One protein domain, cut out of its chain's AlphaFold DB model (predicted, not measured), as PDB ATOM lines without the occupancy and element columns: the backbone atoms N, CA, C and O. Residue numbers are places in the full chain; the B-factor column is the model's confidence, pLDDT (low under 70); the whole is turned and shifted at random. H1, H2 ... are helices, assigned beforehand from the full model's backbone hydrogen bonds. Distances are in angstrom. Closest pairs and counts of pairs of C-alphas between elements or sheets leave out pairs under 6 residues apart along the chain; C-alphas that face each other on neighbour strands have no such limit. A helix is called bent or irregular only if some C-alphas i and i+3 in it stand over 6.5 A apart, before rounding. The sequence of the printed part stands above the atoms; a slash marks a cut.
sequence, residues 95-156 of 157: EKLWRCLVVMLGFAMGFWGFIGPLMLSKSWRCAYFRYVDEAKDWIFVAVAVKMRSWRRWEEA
ATOM      1  N   GLU A  95      27.050  26.042  69.855       82.44
ATOM      2  CA  GLU A  95      27.393  24.647  70.156       82.44
ATOM      3  C   GLU A  95      26.809  23.712  69.085       82.44
ATOM      4  O   GLU A  95      27.499  22.855  68.522       82.44
ATOM      5  N   LYS A  96      25.530  23.910  68.740       83.88
ATOM      6  CA  LYS A  96      24.831  23.114  67.720       83.88
ATOM      7  C   LYS A  96      25.361  23.385  66.312       83.88
ATOM      8  O   LYS A  96      25.655  22.437  65.581       83.88
ATOM      9  N   LEU A  97      25.517  24.653  65.932       86.50
ATOM     10  CA  LEU A  97      25.977  25.034  64.595       86.50
ATOM     11  C   LEU A  97      27.447  24.667  64.365       86.50
ATOM     12  O   LEU A  97      27.781  24.174  63.290       86.50
ATOM     13  N   TRP A  98      28.310  24.814  65.372       90.62
ATOM     14  CA  TRP A  98      29.707  24.377  65.321       90.62
ATOM     15  C   TRP A  98      29.810  22.871  65.068       90.62
ATOM     16  O   TRP A  98      30.546  22.442  64.177       90.62
ATOM     17  N   ARG A  99      29.008  22.059  65.772       87.62
ATOM     18  CA  ARG A  99      28.947  20.607  65.536       87.62
ATOM     19  C   ARG A  99      28.489  20.287  64.114       87.62
ATOM     20  O   ARG A  99      29.105  19.445  63.461       87.62
ATOM     21  N   CYS A 100      27.471  20.980  63.605       88.94
ATOM     22  CA  CYS A 100      27.032  20.828  62.216       88.94
ATOM     23  C   CYS A 100      28.134  21.211  61.219       88.94
ATOM     24  O   CYS A 100      28.383  20.463  60.279       88.94
ATOM     25  N   LEU A 101      28.833  22.326  61.429       93.00
ATOM     26  CA  LEU A 101      29.901  22.785  60.539       93.00
ATOM     27  C   LEU A 101      31.071  21.801  60.495       93.00
ATOM     28  O   LEU A 101      31.529  21.461  59.406       93.00
ATOM     29  N   VAL A 102      31.514  21.283  61.644       94.25
ATOM     30  CA  VAL A 102      32.583  20.272  61.704       94.25
ATOM     31  C   VAL A 102      32.179  19.000  60.956       94.25
ATOM     32  O   VAL A 102      32.976  18.460  60.188       94.25
ATOM     33  N   VAL A 103      30.933  18.545  61.118       95.44
ATOM     34  CA  VAL A 103      30.414  17.368  60.403       95.44
ATOM     35  C   VAL A 103      30.346  17.618  58.894       95.44
ATOM     36  O   VAL A 103      30.805  16.779  58.120       95.44
ATOM     37  N   MET A 104      29.834  18.773  58.463       94.38
ATOM     38  CA  MET A 104      29.726  19.130  57.042       94.38
ATOM     39  C   MET A 104      31.098  19.267  56.375       94.38
ATOM     40  O   MET A 104      31.315  18.745  55.280       94.38
ATOM     41  N   LEU A 105      32.044  19.928  57.046       94.75
ATOM     42  CA  LEU A 105      33.418  20.067  56.567       94.75
ATOM     43  C   LEU A 105      34.130  18.713  56.532       94.75
ATOM     44  O   LEU A 105      34.801  18.409  55.549       94.75
ATOM     45  N   GLY A 106      33.938  17.872  57.550       95.31
ATOM     46  CA  GLY A 106      34.468  16.507  57.576       95.31
ATOM     47  C   GLY A 106      33.920  15.648  56.435       95.31
ATOM     48  O   GLY A 106      34.685  14.948  55.771       95.31
ATOM     49  N   PHE A 107      32.621  15.753  56.148       93.69
ATOM     50  CA  PHE A 107      31.994  15.062  55.024       93.69
ATOM     51  C   PHE A 107      32.550  15.544  53.684       93.69
ATOM     52  O   PHE A 107      32.961  14.720  52.870       93.69
ATOM     53  N   ALA A 108      32.620  16.861  53.468       94.12
ATOM     54  CA  ALA A 108      33.185  17.420  52.246       94.12
ATOM     55  C   ALA A 108      34.641  16.962  52.068       94.12
ATOM     56  O   ALA A 108      34.979  16.378  51.043       94.12
ATOM     57  N   MET A 109      35.492  17.144  53.078       92.56
ATOM     58  CA  MET A 109      36.907  16.769  53.004       92.56
ATOM     59  C   MET A 109      37.110  15.261  52.806       92.56
ATOM     60  O   MET A 109      37.964  14.866  52.015       92.56
ATOM     61  N   GLY A 110      36.312  14.413  53.458       93.88
ATOM     62  CA  GLY A 110      36.358  12.961  53.263       93.88
ATOM     63  C   GLY A 110      35.886  12.537  51.870       93.88
ATOM     64  O   GLY A 110      36.551  11.750  51.194       93.88
ATOM     65  N   PHE A 111      34.777  13.110  51.401       91.12
ATOM     66  CA  PHE A 111      34.223  12.855  50.072       91.12
ATOM     67  C   PHE A 111      35.197  13.285  48.970       91.12
ATOM     68  O   PHE A 111      35.516  12.495  48.080       91.12
ATOM     69  N   TRP A 112      35.742  14.500  49.064       90.94
ATOM     70  CA  TRP A 112      36.741  15.022  48.129       90.94
ATOM     71  C   TRP A 112      38.094  14.313  48.250       90.94
ATOM     72  O   TRP A 112      38.779  14.160  47.244       90.94
ATOM     73  N   GLY A 113      38.471  13.821  49.430       91.12
ATOM     74  CA  GLY A 113      39.684  13.023  49.622       91.12
ATOM     75  C   GLY A 113      39.629  11.665  48.916       91.12
ATOM     76  O   GLY A 113      40.647  11.201  48.411       91.12
ATOM     77  N   PHE A 114      38.447  11.052  48.819       82.88
ATOM     78  CA  PHE A 114      38.259   9.796  48.089       82.88
ATOM     79  C   PHE A 114      38.011  10.027  46.590       82.88
ATOM     80  O   PHE A 114      38.655   9.411  45.741       82.88
ATOM     81  N   ILE A 115      37.117  10.957  46.243       84.06
ATOM     82  CA  ILE A 115      36.711  11.213  44.851       84.06
ATOM     83  C   ILE A 115      37.715  12.079  44.092       84.06
ATOM     84  O   ILE A 115      37.900  11.888  42.891       84.06
ATOM     85  N   GLY A 116      38.397  13.006  44.763       85.38
ATOM     86  CA  GLY A 116      39.375  13.908  44.155       85.38
ATOM     87  C   GLY A 116      40.504  13.166  43.435       85.38
ATOM     88  O   GLY A 116      40.688  13.390  42.237       85.38
ATOM     89  N   PRO A 117      41.219  12.228  44.085       82.88
ATOM     90  CA  PRO A 117      42.254  11.422  43.431       82.88
ATOM     91  C   PRO A 117      41.713  10.551  42.286       82.88
ATOM     92  O   PRO A 117      42.348  10.436  41.234       82.88
ATOM     93  N   LEU A 118      40.513   9.986  42.467       74.56
ATOM     94  CA  LEU A 118      39.792   9.196  41.460       74.56
ATOM     95  C   LEU A 118      39.466  10.022  40.202       74.56
ATOM     96  O   LEU A 118      39.566   9.512  39.085       74.56
ATOM     97  N   MET A 119      39.119  11.301  40.372       71.56
ATOM     98  CA  MET A 119      38.797  12.233  39.286       71.56
ATOM     99  C   MET A 119      40.034  12.868  38.633       71.56
ATOM    100  O   MET A 119      40.019  13.106  37.423       71.56
ATOM    101  N   LEU A 120      41.093  13.149  39.403       69.94
ATOM    102  CA  LEU A 120      42.294  13.845  38.923       69.94
ATOM    103  C   LEU A 120      43.259  12.931  38.164       69.94
ATOM    104  O   LEU A 120      43.979  13.400  37.278       69.94
ATOM    105  N   SER A 121      43.275  11.628  38.453       75.94
ATOM    106  CA  SER A 121      44.126  10.713  37.698       75.94
ATOM    107  C   SER A 121      43.431  10.268  36.400       75.94
ATOM    108  O   SER A 121      42.409   9.577  36.392       75.94
ATOM    109  N   LYS A 122      44.010  10.658  35.257       67.94
ATOM    110  CA  LYS A 122      43.527  10.242  33.925       67.94
ATOM    111  C   LYS A 122      43.477   8.717  33.775       67.94
ATOM    112  O   LYS A 122      42.556   8.201  33.150       67.94
ATOM    113  N   SER A 123      44.434   8.001  34.364       76.06
ATOM    114  CA  SER A 123      44.505   6.541  34.257       76.06
ATOM    115  C   SER A 123      43.400   5.830  35.039       76.06
ATOM    116  O   SER A 123      42.833   4.866  34.530       76.06
ATOM    117  N   TRP A 124      43.043   6.307  36.238       72.69
ATOM    118  CA  TRP A 124      42.000   5.651  37.035       72.69
ATOM    119  C   TRP A 124      40.604   6.038  36.579       72.69
ATOM    120  O   TRP A 124      39.724   5.185  36.583       72.69
ATOM    121  N   ARG A 125      40.401   7.272  36.103       81.62
ATOM    122  CA  ARG A 125      39.109   7.677  35.542       81.62
ATOM    123  C   ARG A 125      38.719   6.797  34.350       81.62
ATOM    124  O   ARG A 125      37.594   6.315  34.312       81.62
ATOM    125  N   CYS A 126      39.632   6.527  33.415       78.00
ATOM    126  CA  CYS A 126      39.344   5.642  32.279       78.00
ATOM    127  C   CYS A 126      39.080   4.190  32.713       78.00
ATOM    128  O   CYS A 126      38.162   3.557  32.196       78.00
ATOM    129  N   ALA A 127      39.846   3.667  33.679       83.44
ATOM    130  CA  ALA A 127      39.621   2.322  34.210       83.44
ATOM    131  C   ALA A 127      38.271   2.206  34.943       83.44
ATOM    132  O   ALA A 127      37.551   1.229  34.745       83.44
ATOM    133  N   TYR A 128      37.909   3.224  35.727       84.00
ATOM    134  CA  TYR A 128      36.636   3.310  36.438       84.00
ATOM    135  C   TYR A 128      35.450   3.398  35.475       84.00
ATOM    136  O   TYR A 128      34.509   2.623  35.611       84.00
ATOM    137  N   PHE A 129      35.502   4.279  34.468       82.75
ATOM    138  CA  PHE A 129      34.431   4.382  33.470       82.75
ATOM    139  C   PHE A 129      34.219   3.064  32.724       82.75
ATOM    140  O   PHE A 129      33.076   2.648  32.563       82.75
ATOM    141  N   ARG A 130      35.300   2.368  32.353       83.81
ATOM    142  CA  ARG A 130      35.204   1.052  31.708       83.81
ATOM    143  C   ARG A 130      34.547   0.007  32.614       83.81
ATOM    144  O   ARG A 130      33.697  -0.741  32.151       83.81
ATOM    145  N   TYR A 131      34.909  -0.022  33.897       87.50
ATOM    146  CA  TYR A 131      34.283  -0.922  34.869       87.50
ATOM    147  C   TYR A 131      32.790  -0.617  35.065       87.50
ATOM    148  O   TYR A 131      31.970  -1.530  35.127       87.50
ATOM    149  N   VAL A 132      32.426   0.667  35.141       86.62
ATOM    150  CA  VAL A 132      31.029   1.096  35.294       86.62
ATOM    151  C   VAL A 132      30.195   0.751  34.064       86.62
ATOM    152  O   VAL A 132      29.060   0.316  34.240       86.62
ATOM    153  N   ASP A 133      30.724   0.926  32.852       88.19
ATOM    154  CA  ASP A 133      30.023   0.534  31.619       88.19
ATOM    155  C   ASP A 133      29.741  -0.973  31.592       88.19
ATOM    156  O   ASP A 133      28.611  -1.388  31.350       88.19
ATOM    157  N   GLU A 134      30.728  -1.796  31.944       89.75
ATOM    158  CA  GLU A 134      30.562  -3.253  31.980       89.75
ATOM    159  C   GLU A 134      29.560  -3.695  33.063       89.75
ATOM    160  O   GLU A 134      28.703  -4.553  32.832       89.75
ATOM    161  N   ALA A 135      29.593  -3.049  34.233       90.62
ATOM    162  CA  ALA A 135      28.612  -3.281  35.289       90.62
ATOM    163  C   ALA A 135      27.197  -2.839  34.878       90.62
ATOM    164  O   ALA A 135      26.221  -3.513  35.215       90.62
ATOM    165  N   LYS A 136      27.069  -1.722  34.151       88.50
ATOM    166  CA  LYS A 136      25.786  -1.217  33.649       88.50
ATOM    167  C   LYS A 136      25.151  -2.176  32.658       88.50
ATOM    168  O   LYS A 136      23.962  -2.441  32.804       88.50
ATOM    169  N   ASP A 137      25.915  -2.706  31.710       92.19
ATOM    170  CA  ASP A 137      25.400  -3.673  30.739       92.19
ATOM    171  C   ASP A 137      24.928  -4.952  31.431       92.19
ATOM    172  O   ASP A 137      23.814  -5.423  31.186       92.19
ATOM    173  N   TRP A 138      25.716  -5.473  32.376       92.69
ATOM    174  CA  TRP A 138      25.310  -6.632  33.171       92.69
ATOM    175  C   TRP A 138      24.027  -6.366  33.979       92.69
ATOM    176  O   TRP A 138      23.093  -7.173  33.931       92.69
ATOM    177  N   ILE A 139      23.945  -5.226  34.675       93.75
ATOM    178  CA  ILE A 139      22.753  -4.823  35.441       93.75
ATOM    179  C   ILE A 139      21.556  -4.641  34.514       93.75
ATOM    180  O   ILE A 139      20.471  -5.122  34.826       93.75
ATOM    181  N   PHE A 140      21.730  -3.971  33.376       92.25
ATOM    182  CA  PHE A 140      20.657  -3.720  32.422       92.25
ATOM    183  C   PHE A 140      20.095  -5.029  31.876       92.25
ATOM    184  O   PHE A 140      18.879  -5.207  31.857       92.25
ATOM    185  N   VAL A 141      20.956  -5.984  31.511       92.12
ATOM    186  CA  VAL A 141      20.524  -7.314  31.068       92.12
ATOM    187  C   VAL A 141      19.828  -8.067  32.202       92.12
ATOM    188  O   VAL A 141      18.751  -8.621  31.986       92.12
ATOM    189  N   ALA A 142      20.381  -8.060  33.418       92.38
ATOM    190  CA  ALA A 142      19.763  -8.714  34.571       92.38
ATOM    191  C   ALA A 142      18.373  -8.133  34.882       92.38
ATOM    192  O   ALA A 142      17.415  -8.887  35.070       92.38
ATOM    193  N   VAL A 143      18.242  -6.804  34.868       93.50
ATOM    194  CA  VAL A 143      16.977  -6.084  35.049       93.50
ATOM    195  C   VAL A 143      16.017  -6.393  33.907       93.50
ATOM    196  O   VAL A 143      14.877  -6.755  34.177       93.50
ATOM    197  N   ALA A 144      16.453  -6.335  32.648       93.38
ATOM    198  CA  ALA A 144      15.607  -6.630  31.493       93.38
ATOM    199  C   ALA A 144      15.091  -8.077  31.516       93.38
ATOM    200  O   ALA A 144      13.909  -8.313  31.266       93.38
ATOM    201  N   VAL A 145      15.934  -9.052  31.872       92.25
ATOM    202  CA  VAL A 145      15.541 -10.465  32.020       92.25
ATOM    203  C   VAL A 145      14.564 -10.641  33.180       92.25
ATOM    204  O   VAL A 145      13.537 -11.308  33.021       92.25
ATOM    205  N   LYS A 146      14.849 -10.023  34.331       90.50
ATOM    206  CA  LYS A 146      13.977 -10.067  35.511       90.50
ATOM    207  C   LYS A 146      12.621  -9.421  35.219       90.50
ATOM    208  O   LYS A 146      11.594 -10.008  35.530       90.50
ATOM    209  N   MET A 147      12.610  -8.277  34.544       88.88
ATOM    210  CA  MET A 147      11.400  -7.569  34.131       88.88
ATOM    211  C   MET A 147      10.577  -8.402  33.146       88.88
ATOM    212  O   MET A 147       9.359  -8.494  33.276       88.88
ATOM    213  N   ARG A 148      11.230  -9.085  32.195       81.06
ATOM    214  CA  ARG A 148      10.546  -9.986  31.256       81.06
ATOM    215  C   ARG A 148       9.932 -11.194  31.953       81.06
ATOM    216  O   ARG A 148       8.900 -11.677  31.497       81.06
ATOM    217  N   SER A 149      10.560 -11.705  33.015       83.25
ATOM    218  CA  SER A 149       9.972 -12.797  33.790       83.25
ATOM    219  C   SER A 149       8.774 -12.311  34.598       83.25
ATOM    220  O   SER A 149       7.744 -12.964  34.553       83.25
ATOM    221  N   TRP A 150       8.863 -11.139  35.232       82.38
ATOM    222  CA  TRP A 150       7.760 -10.531  35.986       82.38
ATOM    223  C   TRP A 150       6.547 -10.247  35.103       82.38
ATOM    224  O   TRP A 150       5.454 -10.699  35.422       82.38
ATOM    225  N   ARG A 151       6.762  -9.651  33.926       83.44
ATOM    226  CA  ARG A 151       5.689  -9.425  32.947       83.44
ATOM    227  C   ARG A 151       5.003 -10.724  32.505       83.44
ATOM    228  O   ARG A 151       3.802 -10.753  32.293       83.44
ATOM    229  N   ARG A 152       5.755 -11.825  32.390       82.88
ATOM    230  CA  ARG A 152       5.186 -13.146  32.064       82.88
ATOM    231  C   ARG A 152       4.350 -13.747  33.197       82.88
ATOM    232  O   ARG A 152       3.490 -14.565  32.902       82.88
ATOM    233  N   TRP A 153       4.620 -13.401  34.455       80.19
ATOM    234  CA  TRP A 153       3.776 -13.807  35.584       80.19
ATOM    235  C   TRP A 153       2.487 -12.982  35.642       80.19
ATOM    236  O   TRP A 153       1.444 -13.540  35.956       80.19
ATOM    237  N   GLU A 154       2.548 -11.696  35.286       79.94
ATOM    238  CA  GLU A 154       1.371 -10.818  35.197       79.94
ATOM    239  C   GLU A 154       0.407 -11.235  34.079       79.94
ATOM    240  O   GLU A 154      -0.798 -11.177  34.270       79.94
ATOM    241  N   GLU A 155       0.910 -11.698  32.932       82.44
ATOM    242  CA  GLU A 155       0.065 -12.203  31.833       82.44
ATOM    243  C   GLU A 155      -0.527 -13.606  32.101       82.44
ATOM    244  O   GLU A 155      -1.404 -14.052  31.362       82.44
ATOM    245  N   ALA A 156      -0.035 -14.329  33.117       81.12
ATOM    246  CA  ALA A 156      -0.457 -15.693  33.459       81.12
ATOM    247  C   ALA A 156      -1.434 -15.768  34.652       81.12
ATOM    248  O   ALA A 156      -1.812 -16.874  35.049       81.12
TER     249      ALA A 156
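AT A GLANCE: This is residues 95 to 156 of the 157 residues of the protein "Putative leucine-rich repeat receptor-like protein kinase" of Prunus yedoensis var. nudiflora (UniProt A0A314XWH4). Picture two long helices, H2 and the shorter H1, meeting near their ends in a wide L, with a tight corner between them and open space between the two arms. Most of each arm sticks out free, residues 95 to 116 of H1 and 129 to 154 of H2, and H1 has a kink near residue 114. The printed part has 62 residues with two named helices, H1 then H2, and no named strand; the class is all helix. The whole is extended, with a radius of gyration of the C-alphas of 20.7 A, and flat, spanning 61 by 38 by 7 A.

IN THESE COORDINATES: Start at C-alpha 122, at (43.527, 10.242, 33.925), where the longest helix, H2, begins; its residues 122 to 154 run 47.1 A to C-alpha 154 at (1.371, -10.818, 35.197). Then go back to C-alpha 95 at (27.393, 24.647, 70.156), from which H1, residues 95 to 120, runs 36.3 A to C-alpha 120. H1 is neither bent nor irregular, but only just: C-alphas 114 and 117 are 6.3 A apart, and near residue 114 it has a kink of 32 degrees.

HOW THE PARTS SIT: Look at the corner, where H2 and H1 only just touch, with 3 pairs of C-alphas within 8 A, and touch only at the corner by their link. H2 takes part with residues 124 to 125 alone and H1 with residues 118 to 119 alone; the closest C-alphas, those of Met 119 and Arg 125, are 5.9 A apart. The lines of the two helices are about perpendicular, at 79 degrees, and their centres are 30.6 A apart. Along the backbone, every O i to N i+4 pair of H2 is within hydrogen-bond range, and in H1 20 of 22 are.

THE WHOLE: The two C-alphas farthest apart are those of Glu 95 and Ala 156, at 61.2 A. The printed part has no cut, and the link from H1 to H2, one residue, is tight. The mean pLDDT of the printed part is 86.4; look for low confidence, under 70, at residues 120 and 122.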